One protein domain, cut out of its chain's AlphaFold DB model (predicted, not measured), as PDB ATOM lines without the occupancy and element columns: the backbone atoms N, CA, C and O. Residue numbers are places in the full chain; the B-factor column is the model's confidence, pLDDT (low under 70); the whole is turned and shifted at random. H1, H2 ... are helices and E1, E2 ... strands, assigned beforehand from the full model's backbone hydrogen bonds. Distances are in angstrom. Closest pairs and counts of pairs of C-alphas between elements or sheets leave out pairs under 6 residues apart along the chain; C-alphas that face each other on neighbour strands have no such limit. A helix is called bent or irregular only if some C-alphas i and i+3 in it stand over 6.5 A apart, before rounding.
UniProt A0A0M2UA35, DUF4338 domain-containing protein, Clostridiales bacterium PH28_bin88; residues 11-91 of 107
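This is residues 11 to 91 of the 107 residues of the protein "DUF4338 domain-containing protein" of Clostridiales bacterium PH28_bin88 (UniProt A0A0M2UA35). A curled antiparallel sheet, built mainly on the long hairpin E2 and E3, has helix H1 crossing one face, while two short helices, H2 and H3, make a small loose lobe beyond the far end of E3. E4 comes back from that lobe to pair with the last residues of E3, and residues 29 to 34 stick out beside the sheet. The 81 printed residues hold three named helices and four named strands, along the chain E1 H1 E2 E3 H2 H3 E4, with the sheet order E1 - E2 - E3 - E4; the class is mixed, helices and strands. The whole is loose, with a radius of gyration of the C-alphas of 15.2 A, and elongated, spanning 43 by 26 by 21 A.

The longest strand, E3, covers residues 52 to 61 and measures 27.8 A. E2 is residues 43 to 49, 20.1 A. E1 is residues 11 to 14, 10.0 A, beginning with C-alpha 11 at (83.714, 137.577, 117.187). E4 is residues 88 to 90, 6.6 A, ending with C-alpha 90 at (87.752, 130.673, 133.079). H1 is residues 17 to 30, 20.7 A; H2 is residues 67 to 73, 10.0 A; H3 is residues 77 to 86, 15.0 A. H1 is irregular, but only just, with C-alphas 18 and 21 7.0 A apart; H3 is irregular, with C-alphas 82 and 85 7.1 A apart.

E2 and E3 form a hairpin, antiparallel at 160 degrees, with N 45 and O 57 2.9 A apart, within hydrogen-bond range. E1, an edge strand, is antiparallel to E2, with N 13 and O 46 at 3.0 A. The pairing of E3 is staggered: residues 52 to 59 pair with E2 and residues 59 to 61 with E4, the other edge strand, where N 89 and O 60 are 2.8 A apart. H1 is on one face of the sheet, giving two layers, a helix over a sheet, at a height of 9.1 A. It runs across the strands, at 76 degrees to E2 on the local plane; its closest C-alphas to E3 are Trp 23 and Leu 56, 7.3 A. H2 and H3 are not on the sheet; they are close but not clearly touching, about perpendicular at 82 degrees, with the closest C-alphas, Asp 70 and Gln 80, 7.4 A apart. In H2 every O i to N i+4 pair is within hydrogen-bond range; H1 has 8 of 10 and H3 4 of 6.

The farthest C-alphas, Asn 50 and Glu 78, are 46.0 A apart. The printed part has no cut. The link from H1 to E2, 12 residues, is long; the other links are tight. The mean pLDDT of the printed part is 86.0, with residues 32 to 39 and 91 under 70.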
ATOM      1  N   VAL A  11      84.296 138.919 117.101       91.06
ATOM      2  CA  VAL A  11      83.714 137.577 117.187       91.06
ATOM      3  C   VAL A  11      84.470 136.774 118.231       91.06
ATOM      4  O   VAL A  11      85.694 136.721 118.214       91.06
ATOM      5  N   VAL A  12      83.749 136.127 119.147       91.31
ATOM      6  CA  VAL A  12      84.328 135.163 120.090       91.31
ATOM      7  C   VAL A  12      83.861 133.774 119.691       91.31
ATOM      8  O   VAL A  12      82.660 133.505 119.704       91.31
ATOM      9  N   ARG A  13      84.798 132.890 119.346       93.88
ATOM     10  CA  ARG A  13      84.487 131.550 118.834       93.88
ATOM     11  C   ARG A  13      85.429 130.481 119.392       93.88
ATOM     12  O   ARG A  13      86.561 130.814 119.759       93.88
ATOM     13  N   PRO A  14      84.994 129.209 119.452       94.06
ATOM     14  CA  PRO A  14      85.910 128.098 119.658       94.06
ATOM     15  C   PRO A  14      87.005 128.113 118.590       94.06
ATOM     16  O   PRO A  14      86.761 128.516 117.448       94.06
ATOM     17  N   ILE A  15      88.201 127.677 118.970       94.81
ATOM     18  CA  ILE A  15      89.255 127.441 117.985       94.81
ATOM     19  C   ILE A  15      88.944 126.188 117.161       94.81
ATOM     20  O   ILE A  15      88.313 125.250 117.656       94.81
ATOM     21  N   GLU A  16      89.428 126.164 115.932       95.00
ATOM     22  CA  GLU A  16      89.482 124.966 115.102       95.00
ATOM     23  C   GLU A  16      90.653 124.065 115.549       95.00
ATOM     24  O   GLU A  16      91.621 124.557 116.144       95.00
ATOM     25  N   PRO A  17      90.600 122.741 115.303       93.19
ATOM     26  CA  PRO A  17      91.669 121.817 115.700       93.19
ATOM     27  C   PRO A  17      93.065 122.223 115.198       93.19
ATOM     28  O   PRO A  17      94.058 122.083 115.911       93.19
ATOM     29  N   GLU A  18      93.145 122.777 113.991       95.69
ATOM     30  CA  GLU A  18      94.381 123.209 113.335       95.69
ATOM     31  C   GLU A  18      94.994 124.451 114.007       95.69
ATOM     32  O   GLU A  18      96.203 124.687 113.935       95.69
ATOM     33  N   GLU A  19      94.176 125.236 114.707       94.56
ATOM     34  CA  GLU A  19      94.578 126.471 115.380       94.56
ATOM     35  C   GLU A  19      95.183 126.220 116.771       94.56
ATOM     36  O   GLU A  19      95.763 127.129 117.377       94.56
ATOM     37  N   GLU A  20      95.097 124.990 117.288       91.88
ATOM     38  CA  GLU A  20      95.544 124.646 118.640       91.88
ATOM     39  C   GLU A  20      97.034 124.932 118.861       91.88
ATOM     40  O   GLU A  20      97.417 125.441 119.921       91.88
ATOM     41  N   HIS A  21      97.877 124.642 117.868       91.31
ATOM     42  CA  HIS A  21      99.312 124.893 117.976       91.31
ATOM     43  C   HIS A  21      99.605 126.389 118.141       91.31
ATOM     44  O   HIS A  21     100.307 126.782 119.075       91.31
ATOM     45  N   ARG A  22      98.986 127.226 117.298       91.88
ATOM     46  CA  ARG A  22      99.099 128.691 117.357       91.88
ATOM     47  C   ARG A  22      98.587 129.236 118.687       91.88
ATOM     48  O   ARG A  22      99.229 130.095 119.286       91.88
ATOM     49  N   TRP A  23      97.451 128.730 119.166       90.62
ATOM     50  CA  TRP A  23      96.873 129.138 120.447       90.62
ATOM     51  C   TRP A  23      97.812 128.832 121.615       90.62
ATOM     52  O   TRP A  23      98.052 129.698 122.455       90.62
ATOM     53  N   ASN A  24      98.382 127.624 121.651       87.81
ATOM     54  CA  ASN A  24      99.320 127.225 122.698       87.81
ATOM     55  C   ASN A  24     100.598 128.068 122.657       87.81
ATOM     56  O   ASN A  24     101.057 128.504 123.709       87.81
ATOM     57  N   GLN A  25     101.139 128.320 121.462       87.19
ATOM     58  CA  GLN A  25     102.328 129.148 121.278       87.19
ATOM     59  C   GLN A  25     102.094 130.575 121.783       87.19
ATOM     60  O   GLN A  25     102.859 131.064 122.605       87.19
ATOM     61  N   LEU A  26     101.004 131.223 121.361       85.94
ATOM     62  CA  LEU A  26     100.687 132.582 121.803       85.94
ATOM     63  C   LEU A  26     100.399 132.649 123.307       85.94
ATOM     64  O   LEU A  26     100.754 133.632 123.958       85.94
ATOM     65  N   MET A  27      99.777 131.614 123.883       83.88
ATOM     66  CA  MET A  27      99.641 131.536 125.333       83.88
ATOM     67  C   MET A  27     100.990 131.383 126.028       83.88
ATOM     68  O   MET A  27     101.171 132.008 127.063       83.88
ATOM     69  N   ASP A  28     101.933 130.607 125.502       82.38
ATOM     70  CA  ASP A  28     103.259 130.460 126.116       82.38
ATOM     71  C   ASP A  28     104.091 131.742 126.012       82.38
ATOM     72  O   ASP A  28     104.644 132.206 127.007       82.38
ATOM     73  N   GLU A  29     104.080 132.384 124.843       80.69
ATOM     74  CA  GLU A  29     104.790 133.641 124.584       80.69
ATOM     75  C   GLU A  29     104.292 134.798 125.453       80.69
ATOM     76  O   GLU A  29     105.066 135.667 125.866       80.69
ATOM     77  N   HIS A  30     102.985 134.851 125.708       73.19
ATOM     78  CA  HIS A  30     102.360 135.993 126.365       73.19
ATOM     79  C   HIS A  30     101.953 135.729 127.816       73.19
ATOM     80  O   HIS A  30     101.636 136.669 128.551       73.19
ATOM     81  N   HIS A  31     101.964 134.483 128.286       71.06
ATOM     82  CA  HIS A  31     101.646 134.196 129.675       71.06
ATOM     83  C   HIS A  31     102.868 134.386 130.583       71.06
ATOM     84  O   HIS A  31     103.851 133.663 130.502       71.06
ATOM     85  N   TYR A  32     102.776 135.328 131.526       64.75
ATOM     86  CA  TYR A  32     103.876 135.705 132.431       64.75
ATOM     87  C   TYR A  32     104.447 134.584 133.326       64.75
ATOM     88  O   TYR A  32     105.510 134.781 133.911       64.75
ATOM     89  N   LEU A  33     103.758 133.445 133.471       62.16
ATOM     90  CA  LEU A  33     104.248 132.270 134.212       62.16
ATOM     91  C   LEU A  33     104.634 131.095 133.297       62.16
ATOM     92  O   LEU A  33     104.974 130.024 133.802       62.16
ATOM     93  N   GLY A  34     104.591 131.289 131.977       60.50
ATOM     94  CA  GLY A  34     104.696 130.222 130.985       60.50
ATOM     95  C   GLY A  34     103.420 129.384 130.915       60.50
ATOM     96  O   GLY A  34     102.737 129.153 131.918       60.50
ATOM     97  N   PHE A  35     103.072 128.915 129.721       65.44
ATOM     98  CA  PHE A  35     101.885 128.094 129.509       65.44
ATOM     99  C   PHE A  35     102.296 126.665 129.158       65.44
ATOM    100  O   PHE A  35     102.862 126.402 128.106       65.44
ATOM    101  N   ARG A  36     101.971 125.699 130.029       64.38
ATOM    102  CA  ARG A  36     102.192 124.271 129.721       64.38
ATOM    103  C   ARG A  36     100.987 123.613 129.059       64.38
ATOM    104  O   ARG A  36     101.133 122.968 128.031       64.38
ATOM    105  N   LYS A  37      99.816 123.707 129.693       68.38
ATOM    106  CA  LYS A  37      98.523 123.233 129.176       68.38
ATOM    107  C   LYS A  37      97.386 123.690 130.086       68.38
ATOM    108  O   LYS A  37      97.605 123.948 131.270       68.38
ATOM    109  N   LEU A  38      96.165 123.699 129.555       69.25
ATOM    110  CA  LEU A  38      94.962 123.723 130.384       69.25
ATOM    111  C   LEU A  38      94.835 122.378 131.123       69.25
ATOM    112  O   LEU A  38      95.230 121.329 130.610       69.25
ATOM    113  N   VAL A  39      94.353 122.414 132.366       66.00
ATOM    114  CA  VAL A  39      94.246 121.228 133.228       66.00
ATOM    115  C   VAL A  39      92.845 120.625 133.125       66.00
ATOM    116  O   VAL A  39      91.852 121.329 133.318       66.00
ATOM    117  N   GLY A  40      92.785 119.309 132.905       70.75
ATOM    118  CA  GLY A  40      91.538 118.548 132.802       70.75
ATOM    119  C   GLY A  40      90.828 118.753 131.464       70.75
ATOM    120  O   GLY A  40      91.464 119.081 130.465       70.75
ATOM    121  N   GLU A  41      89.510 118.551 131.460       78.81
ATOM    122  CA  GLU A  41      88.661 118.910 130.323       78.81
ATOM    123  C   GLU A  41      88.710 120.420 130.113       78.81
ATOM    124  O   GLU A  41      88.543 121.206 131.053       78.81
ATOM    125  N   SER A  42      88.990 120.824 128.877       86.00
ATOM    126  CA  SER A  42      89.208 122.224 128.558       86.00
ATOM    127  C   SER A  42      88.692 122.585 127.181       86.00
ATOM    128  O   SER A  42      88.746 121.768 126.266       86.00
ATOM    129  N   ILE A  43      88.246 123.829 127.042       88.69
ATOM    130  CA  ILE A  43      87.818 124.404 125.771       88.69
ATOM    131  C   ILE A  43      88.605 125.693 125.554       88.69
ATOM    132  O   ILE A  43      88.807 126.473 126.488       88.69
ATOM    133  N   LYS A  44      89.070 125.904 124.325       90.44
ATOM    134  CA  LYS A  44      89.861 127.065 123.913       90.44
ATOM    135  C   LYS A  44      89.049 127.904 122.939       90.44
ATOM    136  O   LYS A  44      88.422 127.364 122.031       90.44
ATOM    137  N   TYR A  45      89.055 129.211 123.151       92.00
ATOM    138  CA  TYR A  45      88.446 130.173 122.244       92.00
ATOM    139  C   TYR A  45      89.461 131.248 121.885       92.00
ATOM    140  O   TYR A  45      90.453 131.489 122.588       92.00
ATOM    141  N   VAL A  46      89.131 131.935 120.806       91.50
ATOM    142  CA  VAL A  46      89.769 133.154 120.353       91.50
ATOM    143  C   VAL A  46      88.719 134.261 120.278       91.50
ATOM    144  O   VAL A  46      87.552 133.996 119.981       91.50
ATOM    145  N   ALA A  47      89.123 135.497 120.578       90.88
ATOM    146  CA  ALA A  47      88.388 136.664 120.109       90.88
ATOM    147  C   ALA A  47      89.110 137.252 118.897       90.88
ATOM    148  O   ALA A  47      90.319 137.507 118.952       90.88
ATOM    149  N   GLU A  48      88.357 137.473 117.832       89.94
ATOM    150  CA  GLU A  48      88.845 137.947 116.549       89.94
ATOM    151  C   GLU A  48      88.196 139.272 116.193       89.94
ATOM    152  O   GLU A  48      86.998 139.455 116.387       89.94
ATOM    153  N   LEU A  49      88.993 140.188 115.658       88.38
ATOM    154  CA  LEU A  49      88.533 141.450 115.106       88.38
ATOM    155  C   LEU A  49      89.038 141.539 113.669       88.38
ATOM    156  O   LEU A  49      90.247 141.600 113.459       88.38
ATOM    157  N   ASN A  50      88.130 141.551 112.690       86.94
ATOM    158  CA  ASN A  50      88.480 141.542 111.261       86.94
ATOM    159  C   ASN A  50      89.484 140.415 110.919       86.94
ATOM    160  O   ASN A  50      90.561 140.676 110.381       86.94
ATOM    161  N   ASP A  51      89.167 139.185 111.339       86.94
ATOM    162  CA  ASP A  51      89.987 137.969 111.166       86.94
ATOM    163  C   ASP A  51      91.364 137.997 111.863       86.94
ATOM    164  O   ASP A  51      92.216 137.132 111.648       86.94
ATOM    165  N   GLN A  52      91.613 138.985 112.729       88.00
ATOM    166  CA  GLN A  52      92.832 139.076 113.531       88.00
ATOM    167  C   GLN A  52      92.573 138.662 114.972       88.00
ATOM    168  O   GLN A  52      91.679 139.184 115.633       88.00
ATOM    169  N   TRP A  53      93.405 137.761 115.489       90.19
ATOM    170  CA  TRP A  53      93.346 137.314 116.878       90.19
ATOM    171  C   TRP A  53      93.738 138.456 117.818       90.19
ATOM    172  O   TRP A  53      94.891 138.888 117.833       90.19
ATOM    173  N   VAL A  54      92.787 138.930 118.622       87.50
ATOM    174  CA  VAL A  54      92.999 140.022 119.590       87.50
ATOM    175  C   VAL A  54      92.989 139.541 121.040       87.50
ATOM    176  O   VAL A  54      93.493 140.232 121.930       87.50
ATOM    177  N   ALA A  55      92.459 138.341 121.292       86.25
ATOM    178  CA  ALA A  55      92.440 137.717 122.608       86.25
ATOM    179  C   ALA A  55      92.413 136.194 122.541       86.25
ATOM    180  O   ALA A  55      91.845 135.610 121.620       86.25
ATOM    181  N   LEU A  56      92.925 135.566 123.597       86.38
ATOM    182  CA  LEU A  56      92.814 134.131 123.841       86.38
ATOM    183  C   LEU A  56      92.020 133.909 125.121       86.38
ATOM    184  O   LEU A  56      92.201 134.625 126.111       86.38
ATOM    185  N   LEU A  57      91.137 132.915 125.104       86.62
ATOM    186  CA  LEU A  57      90.331 132.537 126.254       86.62
ATOM    187  C   LEU A  57      90.395 131.022 126.442       86.62
ATOM    188  O   LEU A  57      90.341 130.260 125.476       86.62
ATOM    189  N   GLY A  58      90.515 130.585 127.692       87.12
ATOM    190  CA  GLY A  58      90.574 129.173 128.045       87.12
ATOM    191  C   GLY A  58      89.639 128.869 129.204       87.12
ATOM    192  O   GLY A  58      89.684 129.533 130.241       87.12
ATOM    193  N   TRP A  59      88.822 127.836 129.043       85.44
ATOM    194  CA  TRP A  59      87.972 127.297 130.093       85.44
ATOM    195  C   TRP A  59      88.515 125.934 130.469       85.44
ATOM    196  O   TRP A  59      88.760 125.106 129.598       85.44
ATOM    197  N   GLY A  60      88.725 125.718 131.757       85.56
ATOM    198  CA  GLY A  60      89.054 124.416 132.312       85.56
ATOM    199  C   GLY A  60      87.982 123.952 133.285       85.56
ATOM    200  O   GLY A  60      86.974 124.625 133.512       85.56
ATOM    201  N   THR A  61      88.245 122.814 133.910       84.94
ATOM    202  CA  THR A  61      87.475 122.314 135.056       84.94
ATOM    203  C   THR A  61      87.267 123.379 136.142       84.94
ATOM    204  O   THR A  61      88.114 124.250 136.369       84.94
ATOM    205  N   ALA A  62      86.117 123.328 136.822       86.75
ATOM    206  CA  ALA A  62      85.807 124.257 137.902       86.75
ATOM    207  C   ALA A  62      86.868 124.239 139.015       86.75
ATOM    208  O   ALA A  62      87.308 123.186 139.473       86.75
ATOM    209  N   ALA A  63      87.224 125.421 139.523       85.31
ATOM    210  CA  ALA A  63      88.088 125.521 140.692       85.31
ATOM    211  C   ALA A  63      87.411 124.863 141.905       85.31
ATOM    212  O   ALA A  63      86.288 125.227 142.262       85.31
ATOM    213  N   PHE A  64      88.102 123.943 142.583       84.56
ATOM    214  CA  PHE A  64      87.546 123.251 143.753       84.56
ATOM    215  C   PHE A  64      87.086 124.210 144.855       84.56
ATOM    216  O   PHE A  64      86.077 123.953 145.503       84.56
ATOM    217  N   LYS A  65      87.789 125.331 145.050       84.00
ATOM    218  CA  LYS A  65      87.453 126.355 146.045       84.00
ATOM    219  C   LYS A  65      87.303 127.711 145.364       84.00
ATOM    220  O   LYS A  65      88.268 128.209 144.793       84.00
ATOM    221  N   CYS A  66      86.110 128.294 145.428       88.75
ATOM    222  CA  CYS A  66      85.842 129.653 144.964       88.75
ATOM    223  C   CYS A  66      84.702 130.232 145.808       88.75
ATOM    224  O   CYS A  66      83.537 130.009 145.490       88.75
ATOM    225  N   GLY A  67      85.053 130.941 146.887       87.25
ATOM    226  CA  GLY A  67      84.091 131.439 147.879       87.25
ATOM    227  C   GLY A  67      82.979 132.269 147.247       87.25
ATOM    228  O   GLY A  67      81.815 131.929 147.403       87.25
ATOM    229  N   SER A  68      83.330 133.249 146.414       87.69
ATOM    230  CA  SER A  68      82.342 134.127 145.784       87.69
ATOM    231  C   SER A  68      81.350 133.386 144.884       87.69
ATOM    232  O   SER A  68      80.158 133.676 144.896       87.69
ATOM    233  N   ARG A  69      81.814 132.372 144.134       91.56
ATOM    234  CA  ARG A  69      80.917 131.491 143.367       91.56
ATOM    235  C   ARG A  69      80.009 130.715 144.313       91.56
ATOM    236  O   ARG A  69      78.812 130.624 144.068       91.56
ATOM    237  N   ASP A  70      80.597 130.104 145.336       92.25
ATOM    238  CA  ASP A  70      79.886 129.203 146.236       92.25
ATOM    239  C   ASP A  70      78.794 129.946 147.029       92.25
ATOM    240  O   ASP A  70      77.682 129.438 147.164       92.25
ATOM    241  N   GLU A  71      79.083 131.177 147.454       92.69
ATOM    242  CA  GLU A  71      78.150 132.100 148.107       92.69
ATOM    243  C   GLU A  71      77.045 132.579 147.161       92.69
ATOM    244  O   GLU A  71      75.875 132.555 147.535       92.69
ATOM    245  N   TRP A  72      77.383 132.957 145.923       94.06
ATOM    246  CA  TRP A  72      76.399 133.423 144.940       94.06
ATOM    247  C   TRP A  72      75.413 132.328 144.513       94.06
ATOM    248  O   TRP A  72      74.216 132.587 144.394       94.06
ATOM    249  N   ILE A  73      75.892 131.094 144.310       94.69
ATOM    250  CA  ILE A  73      75.022 129.940 144.023       94.69
ATOM    251  C   ILE A  73      74.203 129.558 145.272       94.69
ATOM    252  O   ILE A  73      73.106 129.013 145.144       94.69
ATOM    253  N   GLY A  74      74.726 129.824 146.475       94.75
ATOM    254  CA  GLY A  74      74.061 129.528 147.747       94.75
ATOM    255  C   GLY A  74      73.990 128.034 148.072       94.75
ATOM    256  O   GLY A  74      73.111 127.592 148.810       94.75
ATOM    257  N   TRP A  75      74.878 127.228 147.487       94.31
ATOM    258  CA  TRP A  75      74.857 125.777 147.647       94.31
ATOM    259  C   TRP A  75      75.566 125.304 148.927       94.31
ATOM    260  O   TRP A  75      76.526 125.905 149.407       94.31
ATOM    261  N   SER A  76      75.118 124.180 149.484       94.31
ATOM    262  CA  SER A  76      75.840 123.504 150.563       94.31
ATOM    263  C   SER A  76      77.122 122.848 150.040       94.31
ATOM    264  O   SER A  76      77.255 122.559 148.850       94.31
ATOM    265  N   ARG A  77      78.053 122.506 150.939       91.44
ATOM    266  CA  ARG A  77      79.289 121.788 150.567       91.44
ATOM    267  C   ARG A  77      79.012 120.465 149.843       91.44
ATOM    268  O   ARG A  77      79.755 120.077 148.949       91.44
ATOM    269  N   GLU A  78      77.943 119.767 150.211       94.69
ATOM    270  CA  GLU A  78      77.547 118.515 149.560       94.69
ATOM    271  C   GLU A  78      77.004 118.752 148.140       94.69
ATOM    272  O   GLU A  78      77.310 118.000 147.212       94.69
ATOM    273  N   GLN A  79      76.224 119.820 147.951       95.31
ATOM    274  CA  GLN A  79      75.741 120.231 146.634       95.31
ATOM    275  C   GLN A  79      76.899 120.688 145.743       95.31
ATOM    276  O   GLN A  79      76.956 120.271 144.587       95.31
ATOM    277  N   GLN A  80      77.842 121.462 146.289       93.88
ATOM    278  CA  GLN A  80      79.075 121.861 145.614       93.88
ATOM    279  C   GLN A  80      79.817 120.649 145.052       93.88
ATOM    280  O   GLN A  80      80.052 120.577 143.848       93.88
ATOM    281  N   TRP A  81      80.139 119.665 145.897       91.88
ATOM    282  CA  TRP A  81      80.879 118.477 145.464       91.88
ATOM    283  C   TRP A  81      80.188 117.718 144.334       91.88
ATOM    284  O   TRP A  81      80.849 117.294 143.392       91.88
ATOM    285  N   ARG A  82      78.859 117.579 144.397       94.12
ATOM    286  CA  ARG A  82      78.093 116.869 143.365       94.12
ATOM    287  C   ARG A  82      77.931 117.658 142.069       94.12
ATOM    288  O   ARG A  82      77.716 117.051 141.025       94.12
ATOM    289  N   ARG A  83      77.977 118.991 142.125       93.00
ATOM    290  CA  ARG A  83      77.620 119.856 140.992       93.00
ATOM    291  C   ARG A  83      78.802 120.566 140.340       93.00
ATOM    292  O   ARG A  83      78.636 121.075 139.239       93.00
ATOM    293  N   LEU A  84      79.982 120.569 140.963       90.94
ATOM    294  CA  LEU A  84      81.194 121.178 140.398       90.94
ATOM    295  C   LEU A  84      81.535 120.654 138.997       90.94
ATOM    296  O   LEU A  84      82.045 121.421 138.188       90.94
ATOM    297  N   ILE A  85      81.215 119.392 138.696       90.12
ATOM    298  CA  ILE A  85      81.427 118.784 137.374       90.12
ATOM    299  C   ILE A  85      80.634 119.469 136.250       90.12
ATOM    300  O   ILE A  85      81.026 119.403 135.094       90.12
ATOM    301  N   PHE A  86      79.544 120.168 136.578       90.62
ATOM    302  CA  PHE A  86      78.722 120.893 135.604       90.62
ATOM    303  C   PHE A  86      79.162 122.345 135.408       90.62
ATOM    304  O   PHE A  86      78.480 123.112 134.731       90.62
ATOM    305  N   LEU A  87      80.267 122.751 136.034       88.62
ATOM    306  CA  LEU A  87      80.791 124.104 135.950       88.62
ATOM    307  C   LEU A  87      82.159 124.105 135.277       88.62
ATOM    308  O   LEU A  87      82.973 123.199 135.448       88.62
ATOM    309  N   THR A  88      82.435 125.194 134.570       85.75
ATOM    310  CA  THR A  88      83.758 125.489 134.029       85.75
ATOM    311  C   THR A  88      84.358 126.685 134.760       85.75
ATOM    312  O   THR A  88      83.654 127.550 135.288       85.75
ATOM    313  N   ASN A  89      85.683 126.729 134.827       82.31
ATOM    314  CA  ASN A  89      86.433 127.884 135.288       82.31
ATOM    315  C   ASN A  89      87.064 128.575 134.082       82.31
ATOM    316  O   ASN A  89      87.744 127.926 133.293       82.31
ATOM    317  N   ASN A  90      86.907 129.894 133.975       76.81
ATOM    318  CA  ASN A  90      87.752 130.673 133.079       76.81
ATOM    319  C   ASN A  90      89.161 130.710 133.696       76.81
ATOM    320  O   ASN A  90      89.371 131.296 134.765       76.81
ATOM    321  N   SER A  91      90.103 130.026 133.051       64.19
ATOM    322  CA  SER A  91      91.493 129.954 133.485       64.19
ATOM    323  C   SER A  91      92.138 131.320 133.283       64.19
ATOM    324  O   SER A  91      92.562 131.686 132.190       64.19
TER     325      SER A  91